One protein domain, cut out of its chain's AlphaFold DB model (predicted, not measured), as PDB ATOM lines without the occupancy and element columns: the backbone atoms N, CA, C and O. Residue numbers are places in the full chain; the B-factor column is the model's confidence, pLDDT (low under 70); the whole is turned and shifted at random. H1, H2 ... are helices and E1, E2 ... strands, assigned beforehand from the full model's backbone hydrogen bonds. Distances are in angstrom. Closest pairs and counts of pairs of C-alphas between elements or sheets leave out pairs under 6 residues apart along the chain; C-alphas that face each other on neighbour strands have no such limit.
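This is residues 13 to 168 of the 192 residues of an uncharacterized protein of Lentisphaerae bacterium (UniProt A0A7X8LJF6). With little regular structure, the chain winds in stacked turns, E1, E4, E6 along one parallel wall and E2, E5, E7 along another; loops, hairpin E8-E9 and short H1 lie beyond. Mostly strand, the 156 printed residues have nine named strands, then one named helix, together 38 residues. The whole is compact, radius of gyration of the C-alphas 15.4 A, spanning 44 by 31 by 27 A.

E4, residues 33 to 37, has parallel neighbours E1, 13 to 16, and E6, 60 to 64; N 35 to O 13 and N 62 to O 34 are 2.9 A. E4 runs on into E5, 40 to 42, at 96 degrees. E5 has parallel neighbours E2, 19 to 21, and E7, 67 to 69; N 20 to O 40 and N 41 to O 67 are 2.8 A. In antiparallel hairpin E8, 106 to 108, and E9, 113 to 116, N 107 to O 115 is 2.9 A. H1, 146 to 150, on neither sheet, has 0 of 1 O i to N i+4 and 1 of 2 O i to N i+3 pairs within hydrogen-bond range.

E1 begins at C-alpha 13 (10.393, 13.276, -47.735); H1 ends at C-alpha 150 (1.078, 16.696, -29.660). E6 measures 13.2 A from first to last C-alpha. E3, residues 27 to 29, pairs with no named strand.

The printed part has no cut. Links E5 to E6, E7 to E8 and E9 to H1 are long. Residues under pLDDT 70 include 22 to 32 and 161 to 168.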
ATOM      1  N   VAL A  13      10.181  14.393 -48.661       64.00
ATOM      2  CA  VAL A  13      10.393  13.276 -47.735       64.00
ATOM      3  C   VAL A  13      10.668  13.866 -46.363       64.00
ATOM      4  O   VAL A  13      11.573  14.689 -46.225       64.00
ATOM      5  N   THR A  14       9.896  13.459 -45.360       64.12
ATOM      6  CA  THR A  14      10.081  13.929 -43.986       64.12
ATOM      7  C   THR A  14      10.213  12.750 -43.041       64.12
ATOM      8  O   THR A  14       9.349  11.874 -43.013       64.12
ATOM      9  N   LEU A  15      11.296  12.737 -42.265       71.44
ATOM     10  CA  LEU A  15      11.478  11.813 -41.151       71.44
ATOM     11  C   LEU A  15      11.435  12.615 -39.858       71.44
ATOM     12  O   LEU A  15      12.197  13.565 -39.693       71.44
ATOM     13  N   MET A  16      10.529  12.221 -38.966       70.00
ATOM     14  CA  MET A  16      10.307  12.874 -37.680       70.00
ATOM     15  C   MET A  16      10.576  11.878 -36.561       70.00
ATOM     16  O   MET A  16       9.961  10.812 -36.528       70.00
ATOM     17  N   GLY A  17      11.471  12.214 -35.636       57.31
ATOM     18  CA  GLY A  17      11.631  11.434 -34.411       57.31
ATOM     19  C   GLY A  17      12.241  10.043 -34.586       57.31
ATOM     20  O   GLY A  17      11.990   9.181 -33.750       57.31
ATOM     21  N   ALA A  18      12.989   9.786 -35.662       74.69
ATOM     22  CA  ALA A  18      13.483   8.450 -35.996       74.69
ATOM     23  C   ALA A  18      14.928   8.214 -35.525       74.69
ATOM     24  O   ALA A  18      15.771   9.107 -35.616       74.69
ATOM     25  N   ALA A  19      15.234   6.992 -35.084       69.00
ATOM     26  CA  ALA A  19      16.601   6.529 -34.847       69.00
ATOM     27  C   ALA A  19      17.028   5.570 -35.969       69.00
ATOM     28  O   ALA A  19      16.331   4.594 -36.243       69.00
ATOM     29  N   VAL A  20      18.163   5.846 -36.613       74.88
ATOM     30  CA  VAL A  20      18.704   5.061 -37.733       74.88
ATOM     31  C   VAL A  20      20.148   4.675 -37.435       74.88
ATOM     32  O   VAL A  20      21.011   5.545 -37.288       74.88
ATOM     33  N   TYR A  21      20.398   3.368 -37.329       71.19
ATOM     34  CA  TYR A  21      21.646   2.822 -36.807       71.19
ATOM     35  C   TYR A  21      22.110   1.567 -37.540       71.19
ATOM     36  O   TYR A  21      21.296   0.695 -37.829       71.19
ATOM     37  N   GLN A  22      23.427   1.451 -37.759       54.72
ATOM     38  CA  GLN A  22      24.085   0.245 -38.288       54.72
ATOM     39  C   GLN A  22      23.478  -0.290 -39.588       54.72
ATOM     40  O   GLN A  22      23.461  -1.491 -39.871       54.72
ATOM     41  N   HIS A  23      22.999   0.619 -40.421       58.00
ATOM     42  CA  HIS A  23      22.529   0.275 -41.740       58.00
ATOM     43  C   HIS A  23      23.440   0.911 -42.787       58.00
ATOM     44  O   HIS A  23      24.019   1.975 -42.569       58.00
ATOM     45  N   ASN A  24      23.488   0.306 -43.972       50.72
ATOM     46  CA  ASN A  24      23.877   1.023 -45.184       50.72
ATOM     47  C   ASN A  24      22.722   1.961 -45.584       50.72
ATOM     48  O   ASN A  24      22.090   1.777 -46.626       50.72
ATOM     49  N   VAL A  25      22.354   2.890 -44.695       52.34
ATOM     50  CA  VAL A  25      21.335   3.905 -44.959       52.34
ATOM     51  C   VAL A  25      22.058   5.164 -45.385       52.34
ATOM     52  O   VAL A  25      22.822   5.757 -44.631       52.34
ATOM     53  N   SER A  26      21.772   5.584 -46.605       54.81
ATOM     54  CA  SER A  26      22.034   6.936 -47.067       54.81
ATOM     55  C   SER A  26      20.685   7.563 -47.358       54.81
ATOM     56  O   SER A  26      19.885   6.994 -48.101       54.81
ATOM     57  N   PHE A  27      20.402   8.714 -46.753       62.69
ATOM     58  CA  PHE A  27      19.234   9.494 -47.146       62.69
ATOM     59  C   PHE A  27      19.589  10.220 -48.433       62.69
ATOM     60  O   PHE A  27      20.362  11.177 -48.422       62.69
ATOM     61  N   LEU A  28      19.061   9.706 -49.539       54.00
ATOM     62  CA  LEU A  28      19.238  10.239 -50.880       54.00
ATOM     63  C   LEU A  28      17.889  10.780 -51.349       54.00
ATOM     64  O   LEU A  28      16.909  10.048 -51.476       54.00
ATOM     65  N   SER A  29      17.835  12.086 -51.590       51.72
ATOM     66  CA  SER A  29      16.631  12.757 -52.072       51.72
ATOM     67  C   SER A  29      16.704  12.967 -53.582       51.72
ATOM     68  O   SER A  29      17.521  13.763 -54.040       51.72
ATOM     69  N   SER A  30      15.820  12.314 -54.346       52.06
ATOM     70  CA  SER A  30      15.374  12.799 -55.667       52.06
ATOM     71  C   SER A  30      14.251  13.846 -55.540       52.06
ATOM     72  O   SER A  30      13.869  14.476 -56.525       52.06
ATOM     73  N   ALA A  31      13.738  14.047 -54.321       54.28
ATOM     74  CA  ALA A  31      12.723  15.029 -53.972       54.28
ATOM     75  C   ALA A  31      13.284  16.459 -54.005       54.28
ATOM     76  O   ALA A  31      14.446  16.684 -53.656       54.28
ATOM     77  N   ARG A  32      12.432  17.447 -54.321       59.31
ATOM     78  CA  ARG A  32      12.804  18.875 -54.242       59.31
ATOM     79  C   ARG A  32      13.188  19.294 -52.817       59.31
ATOM     80  O   ARG A  32      13.958  20.244 -52.675       59.31
ATOM     81  N   LYS A  33      12.663  18.602 -51.787       70.62
ATOM     82  CA  LYS A  33      13.004  18.826 -50.374       70.62
ATOM     83  C   LYS A  33      13.089  17.536 -49.538       70.62
ATOM     84  O   LYS A  33      12.165  16.726 -49.566       70.62
ATOM     85  N   LEU A  34      14.142  17.404 -48.729       75.81
ATOM     86  CA  LEU A  34      14.255  16.420 -47.636       75.81
ATOM     87  C   LEU A  34      14.254  17.161 -46.293       75.81
ATOM     88  O   LEU A  34      15.044  18.089 -46.125       75.81
ATOM     89  N   SER A  35      13.392  16.754 -45.355       83.62
ATOM     90  CA  SER A  35      13.376  17.277 -43.980       83.62
ATOM     91  C   SER A  35      13.666  16.171 -42.964       83.62
ATOM     92  O   SER A  35      12.998  15.133 -42.966       83.62
ATOM     93  N   LEU A  36      14.658  16.382 -42.100       87.12
ATOM     94  CA  LEU A  36      14.980  15.503 -40.974       87.12
ATOM     95  C   LEU A  36      14.789  16.285 -39.676       87.12
ATOM     96  O   LEU A  36      15.510  17.247 -39.414       87.12
ATOM     97  N   GLU A  37      13.818  15.876 -38.868       91.62
ATOM     98  CA  GLU A  37      13.393  16.627 -37.686       91.62
ATOM     99  C   GLU A  37      13.440  15.737 -36.442       91.62
ATOM    100  O   GLU A  37      12.745  14.724 -36.360       91.62
ATOM    101  N   ASN A  38      14.247  16.120 -35.448       92.31
ATOM    102  CA  ASN A  38      14.421  15.358 -34.202       92.31
ATOM    103  C   ASN A  38      14.865  13.899 -34.440       92.31
ATOM    104  O   ASN A  38      14.370  12.973 -33.804       92.31
ATOM    105  N   CYS A  39      15.778  13.664 -35.385       91.38
ATOM    106  CA  CYS A  39      16.273  12.321 -35.702       91.38
ATOM    107  C   CYS A  39      17.635  12.033 -35.049       91.38
ATOM    108  O   CYS A  39      18.422  12.943 -34.799       91.38
ATOM    109  N   THR A  40      17.947  10.755 -34.827       92.12
ATOM    110  CA  THR A  40      19.282  10.289 -34.413       92.12
ATOM    111  C   THR A  40      19.839   9.336 -35.467       92.12
ATOM    112  O   THR A  40      19.322   8.238 -35.644       92.12
ATOM    113  N   ILE A  41      20.891   9.748 -36.172       89.69
ATOM    114  CA  ILE A  41      21.509   9.023 -37.291       89.69
ATOM    115  C   ILE A  41      22.947   8.685 -36.903       89.69
ATOM    116  O   ILE A  41      23.816   9.560 -36.869       89.69
ATOM    117  N   VAL A  42      23.199   7.422 -36.560       89.44
ATOM    118  CA  VAL A  42      24.446   7.027 -35.892       89.44
ATOM    119  C   VAL A  42      25.062   5.797 -36.533       89.44
ATOM    120  O   VAL A  42      24.355   4.842 -36.837       89.44
ATOM    121  N   GLY A  43      26.387   5.775 -36.674       86.19
ATOM    122  CA  GLY A  43      27.120   4.543 -36.984       86.19
ATOM    123  C   GLY A  43      26.726   3.871 -38.302       86.19
ATOM    124  O   GLY A  43      26.895   2.660 -38.433       86.19
ATOM    125  N   ASN A  44      26.155   4.618 -39.249       81.50
ATOM    126  CA  ASN A  44      25.854   4.103 -40.578       81.50
ATOM    127  C   ASN A  44      27.141   4.093 -41.405       81.50
ATOM    128  O   ASN A  44      27.946   5.023 -41.325       81.50
ATOM    129  N   THR A  45      27.343   3.037 -42.183       77.00
ATOM    130  CA  THR A  45      28.523   2.868 -43.037       77.00
ATOM    131  C   THR A  45      28.080   2.671 -44.473       77.00
ATOM    132  O   THR A  45      26.995   2.154 -44.717       77.00
ATOM    133  N   SER A  46      28.927   3.014 -45.432       70.31
ATOM    134  CA  SER A  46      28.744   2.576 -46.810       70.31
ATOM    135  C   SER A  46      30.071   2.228 -47.461       70.31
ATOM    136  O   SER A  46      31.137   2.599 -46.975       70.31
ATOM    137  N   ASP A  47      29.981   1.537 -48.584       62.81
ATOM    138  CA  ASP A  47      31.086   1.118 -49.433       62.81
ATOM    139  C   ASP A  47      31.466   2.149 -50.520       62.81
ATOM    140  O   ASP A  47      32.321   1.858 -51.353       62.81
ATOM    141  N   GLY A  48      30.888   3.364 -50.526       57.12
ATOM    142  CA  GLY A  48      31.082   4.335 -51.614       57.12
ATOM    143  C   GLY A  48      31.026   5.822 -51.230       57.12
ATOM    144  O   GLY A  48      30.673   6.204 -50.119       57.12
ATOM    145  N   ILE A  49      31.352   6.692 -52.199       51.19
ATOM    146  CA  ILE A  49      31.508   8.159 -52.041       51.19
ATOM    147  C   ILE A  49      30.207   8.843 -51.558       51.19
ATOM    148  O   ILE A  49      30.237   9.888 -50.905       51.19
ATOM    149  N   THR A  50      29.047   8.252 -51.853       55.09
ATOM    150  CA  THR A  50      27.737   8.777 -51.447       55.09
ATOM    151  C   THR A  50      27.335   8.398 -50.036       55.09
ATOM    152  O   THR A  50      26.516   9.107 -49.451       55.09
ATOM    153  N   GLY A  51      27.844   7.311 -49.459       54.22
ATOM    154  CA  GLY A  51      27.198   6.792 -48.267       54.22
ATOM    155  C   GLY A  51      27.811   7.316 -46.988       54.22
ATOM    156  O   GLY A  51      28.676   6.725 -46.365       54.22
ATOM    157  N   ASN A  52      27.295   8.480 -46.651       70.69
ATOM    158  CA  ASN A  52      27.470   9.194 -45.408       70.69
ATOM    159  C   ASN A  52      26.231   8.933 -44.547       70.69
ATOM    160  O   ASN A  52      25.260   8.346 -45.032       70.69
ATOM    161  N   GLY A  53      26.208   9.452 -43.318       78.88
ATOM    162  CA  GLY A  53      24.960   9.497 -42.548       78.88
ATOM    163  C   GLY A  53      23.845  10.176 -43.351       78.88
ATOM    164  O   GLY A  53      22.749   9.638 -43.475       78.88
ATOM    165  N   VAL A  54      24.146  11.318 -43.979       81.38
ATOM    166  CA  VAL A  54      23.225  12.055 -44.861       81.38
ATOM    167  C   VAL A  54      23.947  12.571 -46.117       81.38
ATOM    168  O   VAL A  54      25.009  13.181 -46.018       81.38
ATOM    169  N   TYR A  55      23.376  12.394 -47.311       79.75
ATOM    170  CA  TYR A  55      23.975  12.882 -48.561       79.75
ATOM    171  C   TYR A  55      23.069  13.890 -49.276       79.75
ATOM    172  O   TYR A  55      21.928  13.587 -49.615       79.75
ATOM    173  N   GLY A  56      23.595  15.086 -49.539       74.06
ATOM    174  CA  GLY A  56      22.921  16.095 -50.353       74.06
ATOM    175  C   GLY A  56      23.138  15.882 -51.845       74.06
ATOM    176  O   GLY A  56      24.248  15.607 -52.282       74.06
ATOM    177  N   ASN A  57      22.096  16.044 -52.657       70.00
ATOM    178  CA  ASN A  57      22.217  16.033 -54.118       70.00
ATOM    179  C   ASN A  57      21.532  17.262 -54.729       70.00
ATOM    180  O   ASN A  57      20.442  17.144 -55.277       70.00
ATOM    181  N   ASN A  58      22.133  18.449 -54.559       60.38
ATOM    182  CA  ASN A  58      21.673  19.744 -55.101       60.38
ATOM    183  C   ASN A  58      20.208  20.140 -54.785       60.38
ATOM    184  O   ASN A  58      19.689  21.099 -55.352       60.38
ATOM    185  N   ASN A  59      19.556  19.430 -53.863       62.22
ATOM    186  CA  ASN A  59      18.181  19.651 -53.424       62.22
ATOM    187  C   ASN A  59      18.151  20.405 -52.089       62.22
ATOM    188  O   ASN A  59      19.103  20.344 -51.307       62.22
ATOM    189  N   TYR A  60      17.042  21.093 -51.809       74.44
ATOM    190  CA  TYR A  60      16.841  21.781 -50.534       74.44
ATOM    191  C   TYR A  60      16.752  20.747 -49.411       74.44
ATOM    192  O   TYR A  60      15.758  20.035 -49.292       74.44
ATOM    193  N   MET A  61      17.785  20.636 -48.583       80.50
ATOM    194  CA  MET A  61      17.730  19.791 -47.394       80.50
ATOM    195  C   MET A  61      17.668  20.645 -46.146       80.50
ATOM    196  O   MET A  61      18.369  21.649 -46.034       80.50
ATOM    197  N   GLU A  62      16.821  20.224 -45.220       87.69
ATOM    198  CA  GLU A  62      16.633  20.875 -43.938       87.69
ATOM    199  C   GLU A  62      16.746  19.825 -42.835       87.69
ATOM    200  O   GLU A  62      16.052  18.811 -42.833       87.69
ATOM    201  N   LEU A  63      17.680  20.049 -41.924       91.81
ATOM    202  CA  LEU A  63      17.902  19.229 -40.752       91.81
ATOM    203  C   LEU A  63      17.705  20.116 -39.532       91.81
ATOM    204  O   LEU A  63      18.367  21.149 -39.387       91.81
ATOM    205  N   VAL A  64      16.791  19.700 -38.662       94.44
ATOM    206  CA  VAL A  64      16.458  20.411 -37.430       94.44
ATOM    207  C   VAL A  64      16.476  19.440 -36.261       94.44
ATOM    208  O   VAL A  64      15.978  18.317 -36.374       94.44
ATOM    209  N   ASN A  65      17.079  19.842 -35.139       95.94
ATOM    210  CA  ASN A  65      17.158  19.039 -33.908       95.94
ATOM    211  C   ASN A  65      17.735  17.632 -34.110       95.94
ATOM    212  O   ASN A  65      17.394  16.702 -33.386       95.94
ATOM    213  N   THR A  66      18.555  17.436 -35.138       95.06
ATOM    214  CA  THR A  66      19.006  16.104 -35.554       95.06
ATOM    215  C   THR A  66      20.439  15.856 -35.101       95.06
ATOM    216  O   THR A  66      21.305  16.718 -35.269       95.06
ATOM    217  N   ILE A  67      20.686  14.669 -34.549       95.94
ATOM    218  CA  ILE A  67      22.010  14.188 -34.155       95.94
ATOM    219  C   ILE A  67      22.559  13.300 -35.267       95.94
ATOM    220  O   ILE A  67      21.963  12.273 -35.592       95.94
ATOM    221  N   LEU A  68      23.719  13.669 -35.803       93.31
ATOM    222  CA  LEU A  68      24.557  12.824 -36.639       93.31
ATOM    223  C   LEU A  68      25.848  12.526 -35.872       93.31
ATOM    224  O   LEU A  68      26.485  13.436 -35.326       93.31
ATOM    225  N   LEU A  69      26.193  11.246 -35.762       93.25
ATOM    226  CA  LEU A  69      27.371  10.817 -35.016       93.25
ATOM    227  C   LEU A  69      27.981   9.544 -35.605       93.25
ATOM    228  O   LEU A  69      27.298   8.535 -35.788       93.25
ATOM    229  N   SER A  70      29.297   9.559 -35.793       90.62
ATOM    230  CA  SER A  70      30.094   8.381 -36.146       90.62
ATOM    231  C   SER A  70      29.626   7.653 -37.410       90.62
ATOM    232  O   SER A  70      29.846   6.447 -37.532       90.62
ATOM    233  N   ASN A  71      28.986   8.344 -38.356       87.25
ATOM    234  CA  ASN A  71      28.703   7.746 -39.660       87.25
ATOM    235  C   ASN A  71      29.963   7.801 -40.536       87.25
ATOM    236  O   ASN A  71      30.757   8.738 -40.438       87.25
ATOM    237  N   GLN A  72      30.150   6.794 -41.385       86.25
ATOM    238  CA  GLN A  72      31.342   6.632 -42.217       86.25
ATOM    239  C   GLN A  72      30.985   6.691 -43.704       86.25
ATOM    240  O   GLN A  72      30.007   6.049 -44.079       86.25
ATOM    241  N   PRO A  73      31.780   7.396 -44.539       82.19
ATOM    242  CA  PRO A  73      33.041   8.058 -44.177       82.19
ATOM    243  C   PRO A  73      32.840   9.399 -43.452       82.19
ATOM    244  O   PRO A  73      33.750   9.879 -42.779       82.19
ATOM    245  N   HIS A  74      31.651   9.996 -43.551       85.25
ATOM    246  CA  HIS A  74      31.303  11.220 -42.839       85.25
ATOM    247  C   HIS A  74      29.857  11.194 -42.331       85.25
ATOM    248  O   HIS A  74      28.990  10.512 -42.880       85.25
ATOM    249  N   ASP A  75      29.563  12.031 -41.331       86.88
ATOM    250  CA  ASP A  75      28.194  12.275 -40.860       86.88
ATOM    251  C   ASP A  75      27.279  12.811 -41.960       86.88
ATOM    252  O   ASP A  75      26.112  12.439 -42.043       86.88
ATOM    253  N   PHE A  76      27.815  13.637 -42.854       85.81
ATOM    254  CA  PHE A  76      27.082  14.122 -44.016       85.81
ATOM    255  C   PHE A  76      28.017  14.414 -45.197       85.81
ATOM    256  O   PHE A  76      29.219  14.501 -45.006       85.81
ATOM    257  N   THR A  77      27.527  14.617 -46.415       83.56
ATOM    258  CA  THR A  77      28.349  15.114 -47.544       83.56
ATOM    259  C   THR A  77      27.488  15.911 -48.511       83.56
ATOM    260  O   THR A  77      26.284  15.681 -48.600       83.56
ATOM    261  N   ASN A  78      28.119  16.844 -49.234       80.75
ATOM    262  CA  ASN A  78      27.486  17.675 -50.259       80.75
ATOM    263  C   ASN A  78      26.287  18.482 -49.725       80.75
ATOM    264  O   ASN A  78      25.241  18.599 -50.359       80.75
ATOM    265  N   LEU A  79      26.457  19.016 -48.512       80.94
ATOM    266  CA  LEU A  79      25.519  19.911 -47.852       80.94
ATOM    267  C   LEU A  79      26.238  21.146 -47.351       80.94
ATOM    268  O   LEU A  79      27.349  21.073 -46.829       80.94
ATOM    269  N   THR A  80      25.558  22.274 -47.468       76.56
ATOM    270  CA  THR A  80      25.977  23.545 -46.892       76.56
ATOM    271  C   THR A  80      25.513  23.650 -45.441       76.56
ATOM    272  O   THR A  80      24.436  23.157 -45.107       76.56
ATOM    273  N   ALA A  81      26.255  24.373 -44.597       68.19
ATOM    274  CA  ALA A  81      25.900  24.596 -43.189       68.19
ATOM    275  C   ALA A  81      24.485  25.189 -42.991       68.19
ATOM    276  O   ALA A  81      23.815  24.883 -42.008       68.19
ATOM    277  N   VAL A  82      23.966  25.943 -43.971       73.56
ATOM    278  CA  VAL A  82      22.593  26.487 -43.953       73.56
ATOM    279  C   VAL A  82      21.488  25.422 -44.006       73.56
ATOM    280  O   VAL A  82      20.326  25.740 -43.762       73.56
ATOM    281  N   ALA A  83      21.816  24.159 -44.276       84.25
ATOM    282  CA  ALA A  83      20.867  23.056 -44.164       84.25
ATOM    283  C   ALA A  83      20.566  22.684 -42.700       84.25
ATOM    284  O   ALA A  83      19.580  22.004 -42.449       84.25
ATOM    285  N   PHE A  84      21.382  23.127 -41.736       92.25
ATOM    286  CA  PHE A  84      21.330  22.672 -40.346       92.25
ATOM    287  C   PHE A  84      20.888  23.786 -39.390       92.25
ATOM    288  O   PHE A  84      21.393  24.913 -39.455       92.25
ATOM    289  N   SER A  85      19.980  23.465 -38.469       95.50
ATOM    290  CA  SER A  85      19.661  24.304 -37.312       95.50
ATOM    291  C   SER A  85      19.420  23.446 -36.079       95.50
ATOM    292  O   SER A  85      18.670  22.477 -36.134       95.50
ATOM    293  N   HIS A  86      20.022  23.822 -34.951       96.50
ATOM    294  CA  HIS A  86      19.942  23.057 -33.707       96.50
ATOM    295  C   HIS A  86      20.340  21.584 -33.908       96.50
ATOM    296  O   HIS A  86      19.725  20.682 -33.357       96.50
ATOM    297  N   CYS A  87      21.338  21.321 -34.750       96.50
ATOM    298  CA  CYS A  87      21.822  19.977 -35.048       96.50
ATOM    299  C   CYS A  87      23.147  19.689 -34.359       96.50
ATOM    300  O   CYS A  87      23.938  20.595 -34.092       96.50
ATOM    301  N   ARG A  88      23.434  18.400 -34.180       96.62
ATOM    302  CA  ARG A  88      24.741  17.930 -33.732       96.62
ATOM    303  C   ARG A  88      25.450  17.164 -34.842       96.62
ATOM    304  O   ARG A  88      24.903  16.168 -35.302       96.62
ATOM    305  N   ALA A  89      26.657  17.584 -35.228       94.12
ATOM    306  CA  ALA A  89      27.582  16.810 -36.071       94.12
ATOM    307  C   ALA A  89      29.002  17.411 -36.044       94.12
ATOM    308  O   ALA A  89      29.157  18.621 -35.880       94.12
ATOM    309  N   ASP A  90      30.033  16.592 -36.269       89.75
ATOM    310  CA  ASP A  90      31.437  16.989 -36.031       89.75
ATOM    311  C   ASP A  90      31.934  18.127 -36.942       89.75
ATOM    312  O   ASP A  90      32.797  18.910 -36.553       89.75
ATOM    313  N   ARG A  91      31.393  18.238 -38.161       89.25
ATOM    314  CA  ARG A  91      31.814  19.232 -39.173       89.25
ATOM    315  C   ARG A  91      30.880  20.443 -39.276       89.25
ATOM    316  O   ARG A  91      30.924  21.161 -40.272       89.25
ATOM    317  N   LEU A  92      30.002  20.646 -38.295       91.62
ATOM    318  CA  LEU A  92      29.227  21.885 -38.181       91.62
ATOM    319  C   LEU A  92      30.063  22.984 -37.523       91.62
ATOM    320  O   LEU A  92      31.103  22.731 -36.920       91.62
ATOM    321  N   ILE A  93      29.580  24.220 -37.620       92.12
ATOM    322  CA  ILE A  93      30.117  25.349 -36.864       92.12
ATOM    323  C   ILE A  93      29.325  25.439 -35.558       92.12
ATOM    324  O   ILE A  93      28.103  25.598 -35.568       92.12
ATOM    325  N   SER A  94      30.016  25.294 -34.428       93.69
ATOM    326  CA  SER A  94      29.395  25.346 -33.100       93.69
ATOM    327  C   SER A  94      28.758  26.715 -32.835       93.69
ATOM    328  O   SER A  94      29.348  27.750 -33.139       93.69
ATOM    329  N   GLY A  95      27.547  26.721 -32.277       91.19
ATOM    330  CA  GLY A  95      26.762  27.918 -31.970       91.19
ATOM    331  C   GLY A  95      26.014  28.516 -33.166       91.19
ATOM    332  O   GLY A  95      24.994  29.183 -32.977       91.19
ATOM    333  N   GLU A  96      26.438  28.241 -34.400       93.81
ATOM    334  CA  GLU A  96      25.741  28.730 -35.587       93.81
ATOM    335  C   GLU A  96      24.350  28.095 -35.674       93.81
ATOM    336  O   GLU A  96      24.214  26.875 -35.731       93.81
ATOM    337  N   ARG A  97      23.295  28.923 -35.642       94.06
ATOM    338  CA  ARG A  97      21.885  28.482 -35.653       94.06
ATOM    339  C   ARG A  97      21.554  27.430 -34.582       94.06
ATOM    340  O   ARG A  97      20.674  26.596 -34.806       94.06
ATOM    341  N   GLY A  98      22.258  27.468 -33.447       94.19
ATOM    342  CA  GLY A  98      22.093  26.526 -32.338       94.19
ATOM    343  C   GLY A  98      22.793  25.177 -32.534       94.19
ATOM    344  O   GLY A  98      22.526  24.255 -31.772       94.19
ATOM    345  N   ASN A  99      23.652  25.029 -33.548       96.38
ATOM    346  CA  ASN A  99      24.356  23.775 -33.805       96.38
ATOM    347  C   ASN A  99      25.407  23.463 -32.727       96.38
ATOM    348  O   ASN A  99      26.001  24.359 -32.125       96.38
ATOM    349  N   ILE A 100      25.665  22.174 -32.522       96.62
ATOM    350  CA  ILE A 100      26.577  21.643 -31.509       96.62
ATOM    351  C   ILE A 100      27.594  20.717 -32.185       96.62
ATOM    352  O   ILE A 100      27.241  19.881 -33.013       96.62
ATOM    353  N   THR A 101      28.867  20.837 -31.815       96.19
ATOM    354  CA  THR A 101      29.934  19.919 -32.268       96.19
ATOM    355  C   THR A 101      30.435  19.001 -31.155       96.19
ATOM    356  O   THR A 101      31.067  17.983 -31.428       96.19
ATOM    357  N   ALA A 102      30.126  19.324 -29.897       96.69
ATOM    358  CA  ALA A 102      30.456  18.487 -28.753       96.69
ATOM    359  C   ALA A 102      29.795  17.097 -28.853       96.69
ATOM    360  O   ALA A 102      28.767  16.912 -29.516       96.69
ATOM    361  N   ASP A 103      30.411  16.104 -28.210       96.25
ATOM    362  CA  ASP A 103      29.867  14.747 -28.095       96.25
ATOM    363  C   ASP A 103      28.440  14.810 -27.509       96.25
ATOM    364  O   ASP A 103      28.235  15.470 -26.484       96.25
ATOM    365  N   PRO A 104      27.434  14.171 -28.137       96.50
ATOM    366  CA  PRO A 104      26.062  14.205 -27.647       96.50
ATOM    367  C   PRO A 104      25.868  13.300 -26.424       96.50
ATOM    368  O   PRO A 104      24.761  13.230 -25.902       96.50
ATOM    369  N   LEU A 105      26.906  12.595 -25.969       96.38
ATOM    370  CA  LEU A 105      26.911  11.716 -24.809       96.38
ATOM    371  C   LEU A 105      25.738  10.734 -24.849       96.38
ATOM    372  O   LEU A 105      24.901  10.702 -23.946       96.38
ATOM    373  N   LEU A 106      25.662   9.936 -25.917       94.25
ATOM    374  CA  LEU A 106      24.678   8.855 -26.012       94.25
ATOM    375  C   LEU A 106      24.972   7.778 -24.955       94.25
ATOM    376  O   LEU A 106      26.123   7.491 -24.619       94.25
ATOM    377  N   ILE A 107      23.926   7.158 -24.414       92.12
ATOM    378  CA  ILE A 107      24.053   6.162 -23.344       92.12
ATOM    379  C   ILE A 107      24.832   4.933 -23.817       92.12
ATOM    380  O   ILE A 107      25.877   4.613 -23.246       92.12
ATOM    381  N   ASN A 108      24.323   4.248 -24.844       89.38
ATOM    382  CA  ASN A 108      24.951   3.068 -25.430       89.38
ATOM    383  C   ASN A 108      24.479   2.907 -26.887       89.38
ATOM    384  O   ASN A 108      23.632   2.051 -27.166       89.38
ATOM    385  N   PRO A 109      24.998   3.723 -27.822       86.12
ATOM    386  CA  PRO A 109      24.586   3.654 -29.220       86.12
ATOM    387  C   PRO A 109      24.921   2.297 -29.853       86.12
ATOM    388  O   PRO A 109      24.151   1.818 -30.675       86.12
ATOM    389  N   ALA A 110      26.000   1.636 -29.410       84.75
ATOM    390  CA  ALA A 110      26.373   0.294 -29.862       84.75
ATOM    391  C   ALA A 110      25.321  -0.778 -29.526       84.75
ATOM    392  O   ALA A 110      25.132  -1.732 -30.272       84.75
ATOM    393  N   GLY A 111      24.623  -0.603 -28.402       83.62
ATOM    394  CA  GLY A 111      23.515  -1.455 -27.973       83.62
ATOM    395  C   GLY A 111      22.131  -0.933 -28.361       83.62
ATOM    396  O   GLY A 111      21.154  -1.350 -27.747       83.62
ATOM    397  N   GLY A 112      22.024   0.018 -29.299       81.75
ATOM    398  CA  GLY A 112      20.739   0.580 -29.739       81.75
ATOM    399  C   GLY A 112      20.086   1.564 -28.757       81.75
ATOM    400  O   GLY A 112      18.934   1.955 -28.936       81.75
ATOM    401  N   ASN A 113      20.795   1.979 -27.703       87.25
ATOM    402  CA  ASN A 113      20.302   2.953 -26.736       87.25
ATOM    403  C   ASN A 113      20.831   4.353 -27.071       87.25
ATOM    404  O   ASN A 113      21.908   4.763 -26.629       87.25
ATOM    405  N   PHE A 114      20.016   5.090 -27.821       90.44
ATOM    406  CA  PHE A 114      20.298   6.451 -28.286       90.44
ATOM    407  C   PHE A 114      19.790   7.551 -27.345       90.44
ATOM    408  O   PHE A 114      19.622   8.687 -27.775       90.44
ATOM    409  N   GLY A 115      19.493   7.225 -26.082       90.75
ATOM    410  CA  GLY A 115      19.152   8.248 -25.091       90.75
ATOM    411  C   GLY A 115      20.372   9.100 -24.740       90.75
ATOM    412  O   GLY A 115      21.504   8.624 -24.848       90.75
ATOM    413  N   LEU A 116      20.139  10.334 -24.299       92.81
ATOM    414  CA  LEU A 116      21.193  11.242 -23.854       92.81
ATOM    415  C   LEU A 116      21.529  11.006 -22.374       92.81
ATOM    416  O   LEU A 116      20.646  10.796 -21.540       92.81
ATOM    417  N   ARG A 117      22.818  11.056 -22.032       92.56
ATOM    418  CA  ARG A 117      23.287  10.966 -20.645       92.56
ATOM    419  C   ARG A 117      22.927  12.227 -19.863       92.56
ATOM    420  O   ARG A 117      23.090  13.343 -20.347       92.56
ATOM    421  N   THR A 118      22.485  12.037 -18.623       89.56
ATOM    422  CA  THR A 118      22.174  13.116 -17.678       89.56
ATOM    423  C   THR A 118      22.647  12.786 -16.261       89.56
ATOM    424  O   THR A 118      22.505  11.658 -15.779       89.56
ATOM    425  N   MET A 119      23.156  13.793 -15.553       88.06
ATOM    426  CA  MET A 119      23.463  13.733 -14.120       88.06
ATOM    427  C   MET A 119      22.194  13.764 -13.251       88.06
ATOM    428  O   MET A 119      22.185  13.261 -12.121       88.06
ATOM    429  N   GLY A 120      21.097  14.328 -13.776       78.50
ATOM    430  CA  GLY A 120      19.798  14.389 -13.096       78.50
ATOM    431  C   GLY A 120      19.147  13.016 -12.913       78.50
ATOM    432  O   GLY A 120      18.348  12.823 -11.997       78.50
ATOM    433  N   GLY A 121      19.574  12.043 -13.718       77.88
ATOM    434  CA  GLY A 121      19.042  10.691 -13.749       77.88
ATOM    435  C   GLY A 121      17.952  10.533 -14.805       77.88
ATOM    436  O   GLY A 121      17.102  11.403 -14.939       77.88
ATOM    437  N   GLN A 122      17.967   9.427 -15.547       77.75
ATOM    438  CA  GLN A 122      16.931   9.085 -16.525       77.75
ATOM    439  C   GLN A 122      16.225   7.795 -16.114       77.75
ATOM    440  O   GLN A 122      16.873   6.856 -15.637       77.75
ATOM    441  N   TYR A 123      14.907   7.736 -16.315       70.81
ATOM    442  CA  TYR A 123      14.163   6.487 -16.177       70.81
ATOM    443  C   TYR A 123      14.560   5.482 -17.261       70.81
ATOM    444  O   TYR A 123      14.542   5.786 -18.455       70.81
ATOM    445  N   THR A 124      14.870   4.254 -16.852       68.38
ATOM    446  CA  THR A 124      14.955   3.112 -17.763       68.38
ATOM    447  C   THR A 124      13.570   2.497 -17.970       68.38
ATOM    448  O   THR A 124      12.704   2.611 -17.094       68.38
ATOM    449  N   PRO A 125      13.359   1.749 -19.068       56.72
ATOM    450  CA  PRO A 125      12.296   0.750 -19.111       56.72
ATOM    451  C   PRO A 125      12.465  -0.171 -17.889       56.72
ATOM    452  O   PRO A 125      13.527  -0.768 -17.716       56.72
ATOM    453  N   GLY A 126      11.500  -0.181 -16.968       63.16
ATOM    454  CA  GLY A 126      11.609  -0.849 -15.658       63.16
ATOM    455  C   GLY A 126      11.708   0.086 -14.444       63.16
ATOM    456  O   GLY A 126      11.824  -0.392 -13.322       63.16
ATOM    457  N   GLY A 127      11.659   1.408 -14.639       68.06
ATOM    458  CA  GLY A 127      11.464   2.378 -13.553       68.06
ATOM    459  C   GLY A 127      12.714   2.718 -12.734       68.06
ATOM    460  O   GLY A 127      12.640   3.533 -11.815       68.06
ATOM    461  N   ARG A 128      13.882   2.157 -13.073       74.62
ATOM    462  CA  ARG A 128      15.146   2.513 -12.420       74.62
ATOM    463  C   ARG A 128      15.636   3.870 -12.916       74.62
ATOM    464  O   ARG A 128      15.592   4.155 -14.108       74.62
ATOM    465  N   VAL A 129      16.170   4.673 -12.001       80.50
ATOM    466  CA  VAL A 129      16.857   5.925 -12.332       80.50
ATOM    467  C   VAL A 129      18.348   5.649 -12.496       80.50
ATOM    468  O   VAL A 129      18.997   5.171 -11.562       80.50
ATOM    469  N   VAL A 130      18.896   5.949 -13.672       83.00
ATOM    470  CA  VAL A 130      20.337   5.847 -13.957       83.00
ATOM    471  C   VAL A 130      20.915   7.244 -14.126       83.00
ATOM    472  O   VAL A 130      20.400   8.024 -14.920       83.00
ATOM    473  N   ARG A 131      21.977   7.552 -13.376       88.12
ATOM    474  CA  ARG A 131      22.709   8.824 -13.431       88.12
ATOM    475  C   ARG A 131      24.047   8.625 -14.124       88.12
ATOM    476  O   ARG A 131      24.680   7.586 -13.948       88.12
ATOM    477  N   TYR A 132      24.464   9.641 -14.860       89.50
ATOM    478  CA  TYR A 132      25.758   9.695 -15.526       89.50
ATOM    479  C   TYR A 132      26.637  10.780 -14.901       89.50
ATOM    480  O   TYR A 132      26.182  11.564 -14.070       89.50
ATOM    481  N   ASP A 133      27.903  10.790 -15.289       91.44
ATOM    482  CA  ASP A 133      28.949  11.713 -14.840       91.44
ATOM    483  C   ASP A 133      28.922  13.073 -15.552       91.44
ATOM    484  O   ASP A 133      29.560  14.019 -15.100       91.44
ATOM    485  N   ALA A 134      28.160  13.186 -16.641       91.62
ATOM    486  CA  ALA A 134      27.998  14.415 -17.403       91.62
ATOM    487  C   ALA A 134      26.582  14.550 -17.985       91.62
ATOM    488  O   ALA A 134      25.882  13.562 -18.233       91.62
ATOM    489  N   ASN A 135      26.169  15.799 -18.210       91.62
ATOM    490  CA  ASN A 135      24.981  16.121 -18.995       91.62
ATOM    491  C   ASN A 135      25.367  16.222 -20.465       91.62
ATOM    492  O   ASN A 135      26.320  16.921 -20.810       91.62
ATOM    493  N   SER A 136      24.593  15.570 -21.325       94.19
ATOM    494  CA  SER A 136      24.686  15.797 -22.758       94.19
ATOM    495  C   SER A 136      24.420  17.271 -23.094       94.19
ATOM    496  O   SER A 136      23.451  17.842 -22.587       94.19
ATOM    497  N   PRO A 137      25.222  17.880 -23.986       94.88
ATOM    498  CA  PRO A 137      24.964  19.231 -24.479       94.88
ATOM    499  C   PRO A 137      23.706  19.305 -25.360       94.88
ATOM    500  O   PRO A 137      23.242  20.396 -25.667       94.88
ATOM    501  N   CYS A 138      23.164  18.159 -25.786       95.19
ATOM    502  CA  CYS A 138      21.965  18.077 -26.617       95.19
ATOM    503  C   CYS A 138      20.657  18.158 -25.813       95.19
ATOM    504  O   CYS A 138      19.601  18.306 -26.428       95.19
ATOM    505  N   ILE A 139      20.721  18.073 -24.478       92.25
ATOM    506  CA  ILE A 139      19.543  18.233 -23.613       92.25
ATOM    507  C   ILE A 139      19.118  19.698 -23.619       92.25
ATOM    508  O   ILE A 139      19.962  20.579 -23.448       92.25
ATOM    509  N   ASP A 140      17.831  19.963 -23.847       90.62
ATOM    510  CA  ASP A 140      17.250  21.286 -24.101       90.62
ATOM    511  C   ASP A 140      17.944  22.059 -25.248       90.62
ATOM    512  O   ASP A 140      17.800  23.284 -25.387       90.62
ATOM    513  N   GLY A 141      18.731  21.361 -26.072       91.81
ATOM    514  CA  GLY A 141      19.536  21.949 -27.138       91.81
ATOM    515  C   GLY A 141      18.722  22.275 -28.387       91.81
ATOM    516  O   GLY A 141      19.148  23.106 -29.187       91.81
ATOM    517  N   GLY A 142      17.555  21.651 -28.558       93.31
ATOM    518  CA  GLY A 142      16.709  21.789 -29.737       93.31
ATOM    519  C   GLY A 142      15.873  23.072 -29.783       93.31
ATOM    520  O   GLY A 142      15.860  23.899 -28.869       93.31
ATOM    521  N   THR A 143      15.141  23.232 -30.883       93.38
ATOM    522  CA  THR A 143      14.094  24.244 -31.065       93.38
ATOM    523  C   THR A 143      12.720  23.592 -31.188       93.38
ATOM    524  O   THR A 143      12.567  22.568 -31.846       93.38
ATOM    525  N   ASN A 144      11.691  24.176 -30.579       92.50
ATOM    526  CA  ASN A 144      10.364  23.562 -30.557       92.50
ATOM    527  C   ASN A 144       9.678  23.714 -31.924       92.50
ATOM    528  O   ASN A 144       9.456  24.833 -32.387       92.50
ATOM    529  N   LEU A 145       9.301  22.593 -32.541       89.69
ATOM    530  CA  LEU A 145       8.483  22.558 -33.755       89.69
ATOM    531  C   LEU A 145       7.014  22.300 -33.400       89.69
ATOM    532  O   LEU A 145       6.713  21.619 -32.421       89.69
ATOM    533  N   ASN A 146       6.084  22.803 -34.217       89.25
ATOM    534  CA  ASN A 146       4.645  22.738 -33.924       89.25
ATOM    535  C   ASN A 146       4.136  21.309 -33.676       89.25
ATOM    536  O   ASN A 146       3.303  21.096 -32.798       89.25
ATOM    537  N   TRP A 147       4.646  20.323 -34.420       84.25
ATOM    538  CA  TRP A 147       4.208  18.929 -34.295       84.25
ATOM    539  C   TRP A 147       4.628  18.281 -32.968       84.25
ATOM    540  O   TRP A 147       3.976  17.345 -32.514       84.25
ATOM    541  N   MET A 148       5.670  18.796 -32.305       86.81
ATOM    542  CA  MET A 148       6.216  18.220 -31.069       86.81
ATOM    543  C   MET A 148       5.278  18.382 -29.874       86.81
ATOM    544  O   MET A 148       5.351  17.604 -28.929       86.81
ATOM    545  N   ALA A 149       4.374  19.364 -29.916       86.50
ATOM    546  CA  ALA A 149       3.436  19.619 -28.828       86.50
ATOM    547  C   ALA A 149       2.411  18.492 -28.625       86.50
ATOM    548  O   ALA A 149       1.858  18.365 -27.535       86.50
ATOM    549  N   ALA A 150       2.152  17.686 -29.658       84.31
ATOM    550  CA  ALA A 150       1.078  16.696 -29.660       84.31
ATOM    551  C   ALA A 150       1.571  15.242 -29.744       84.31
ATOM    552  O   ALA A 150       0.749  14.335 -29.856       84.31
ATOM    553  N   VAL A 151       2.886  15.003 -29.716       84.94
ATOM    554  CA  VAL A 151       3.444  13.660 -29.914       84.94
ATOM    555  C   VAL A 151       4.491  13.291 -28.872       84.94
ATOM    556  O   VAL A 151       5.058  14.133 -28.171       84.94
ATOM    557  N   THR A 152       4.766  11.994 -28.805       85.88
ATOM    558  CA  THR A 152       5.807  11.417 -27.964       85.88
ATOM    559  C   THR A 152       7.057  11.064 -28.765       85.88
ATOM    560  O   THR A 152       7.047  10.994 -29.998       85.88
ATOM    561  N   ASP A 153       8.155  10.849 -28.055       85.75
ATOM    562  CA  ASP A 153       9.386  10.279 -28.583       85.75
ATOM    563  C   ASP A 153       9.280   8.755 -28.788       85.75
ATOM    564  O   ASP A 153       8.234   8.144 -28.544       85.75
ATOM    565  N   LEU A 154      10.376   8.120 -29.223       82.50
ATOM    566  CA  LEU A 154      10.424   6.663 -29.436       82.50
ATOM    567  C   LEU A 154      10.266   5.831 -28.153       82.50
ATOM    568  O   LEU A 154      10.108   4.614 -28.232       82.50
ATOM    569  N   ARG A 155      10.326   6.455 -26.973       78.25
ATOM    570  CA  ARG A 155      10.103   5.813 -25.673       78.25
ATOM    571  C   ARG A 155       8.715   6.103 -25.104       78.25
ATOM    572  O   ARG A 155       8.401   5.604 -24.027       78.25
ATOM    573  N   GLY A 156       7.886   6.869 -25.815       83.00
ATOM    574  CA  GLY A 156       6.548   7.245 -25.372       83.00
ATOM    575  C   GLY A 156       6.512   8.443 -24.419       83.00
ATOM    576  O   GLY A 156       5.458   8.724 -23.853       83.00
ATOM    577  N   PHE A 157       7.615   9.178 -24.240       82.19
ATOM    578  CA  PHE A 157       7.631  10.410 -23.446       82.19
ATOM    579  C   PHE A 157       7.257  11.613 -24.309       82.19
ATOM    580  O   PHE A 157       7.667  11.706 -25.462       82.19
ATOM    581  N   ALA A 158       6.468  12.550 -23.776       86.19
ATOM    582  CA  ALA A 158       6.101  13.742 -24.537       86.19
ATOM    583  C   ALA A 158       7.330  14.626 -24.799       86.19
ATOM    584  O   ALA A 158       8.131  14.858 -23.892       86.19
ATOM    585  N   ARG A 159       7.441  15.152 -26.025       85.75
ATOM    586  CA  ARG A 159       8.626  15.901 -26.488       85.75
ATOM    587  C   ARG A 159       8.860  17.230 -25.777       85.75
ATOM    588  O   ARG A 159       9.980  17.696 -25.671       85.75
ATOM    589  N   LEU A 160       7.793  17.847 -25.276       83.81
ATOM    590  CA  LEU A 160       7.841  19.132 -24.571       83.81
ATOM    591  C   LEU A 160       7.460  18.978 -23.088       83.81
ATOM    592  O   LEU A 160       6.754  19.815 -22.527       83.81
ATOM    593  N   ALA A 161       7.864  17.874 -22.451       65.44
ATOM    594  CA  ALA A 161       7.440  17.531 -21.089       65.44
ATOM    595  C   ALA A 161       8.266  18.181 -19.964       65.44
ATOM    596  O   ALA A 161       7.807  18.243 -18.814       65.44
ATOM    597  N   HIS A 162       9.491  18.618 -20.249       63.38
ATOM    598  CA  HIS A 162      10.433  19.110 -19.246       63.38
ATOM    599  C   HIS A 162      11.334  20.187 -19.851       63.38
ATOM    600  O   HIS A 162      11.686  20.117 -21.016       63.38
ATOM    601  N   GLY A 163      11.664  21.201 -19.054       57.16
ATOM    602  CA  GLY A 163      12.858  22.009 -19.268       57.16
ATOM    603  C   GLY A 163      13.776  21.757 -18.081       57.16
ATOM    604  O   GLY A 163      13.308  21.724 -16.935       57.16
ATOM    605  N   LEU A 164      15.063  21.543 -18.327       56.22
ATOM    606  CA  LEU A 164      16.058  21.633 -17.271       56.22
ATOM    607  C   LEU A 164      15.990  23.024 -16.613       56.22
ATOM    608  O   LEU A 164      15.603  24.012 -17.241       56.22
ATOM    609  N   PRO A 165      16.451  23.175 -15.362       51.88
ATOM    610  CA  PRO A 165      16.623  24.498 -14.759       51.88
ATOM    611  C   PRO A 165      17.450  25.457 -15.638       51.88
ATOM    612  O   PRO A 165      17.258  26.671 -15.590       51.88
ATOM    613  N   THR A 166      18.336  24.911 -16.480       52.34
ATOM    614  CA  THR A 166      19.195  25.648 -17.415       52.34
ATOM    615  C   THR A 166      18.446  26.310 -18.575       52.34
ATOM    616  O   THR A 166      18.982  27.250 -19.153       52.34
ATOM    617  N   SER A 167      17.214  25.900 -18.901       53.44
ATOM    618  CA  SER A 167      16.377  26.528 -19.941       53.44
ATOM    619  C   SER A 167      15.420  27.601 -19.393       53.44
ATOM    620  O   SER A 167      14.475  28.020 -20.068       53.44
ATOM    621  N   GLY A 168      15.640  28.076 -18.160       56.16
ATOM    622  CA  GLY A 168      14.787  29.092 -17.532       56.16
ATOM    623  C   GLY A 168      13.364  28.592 -17.252       56.16
ATOM    624  O   GLY A 168      12.429  29.389 -17.197       56.16
TER     625      GLY A 168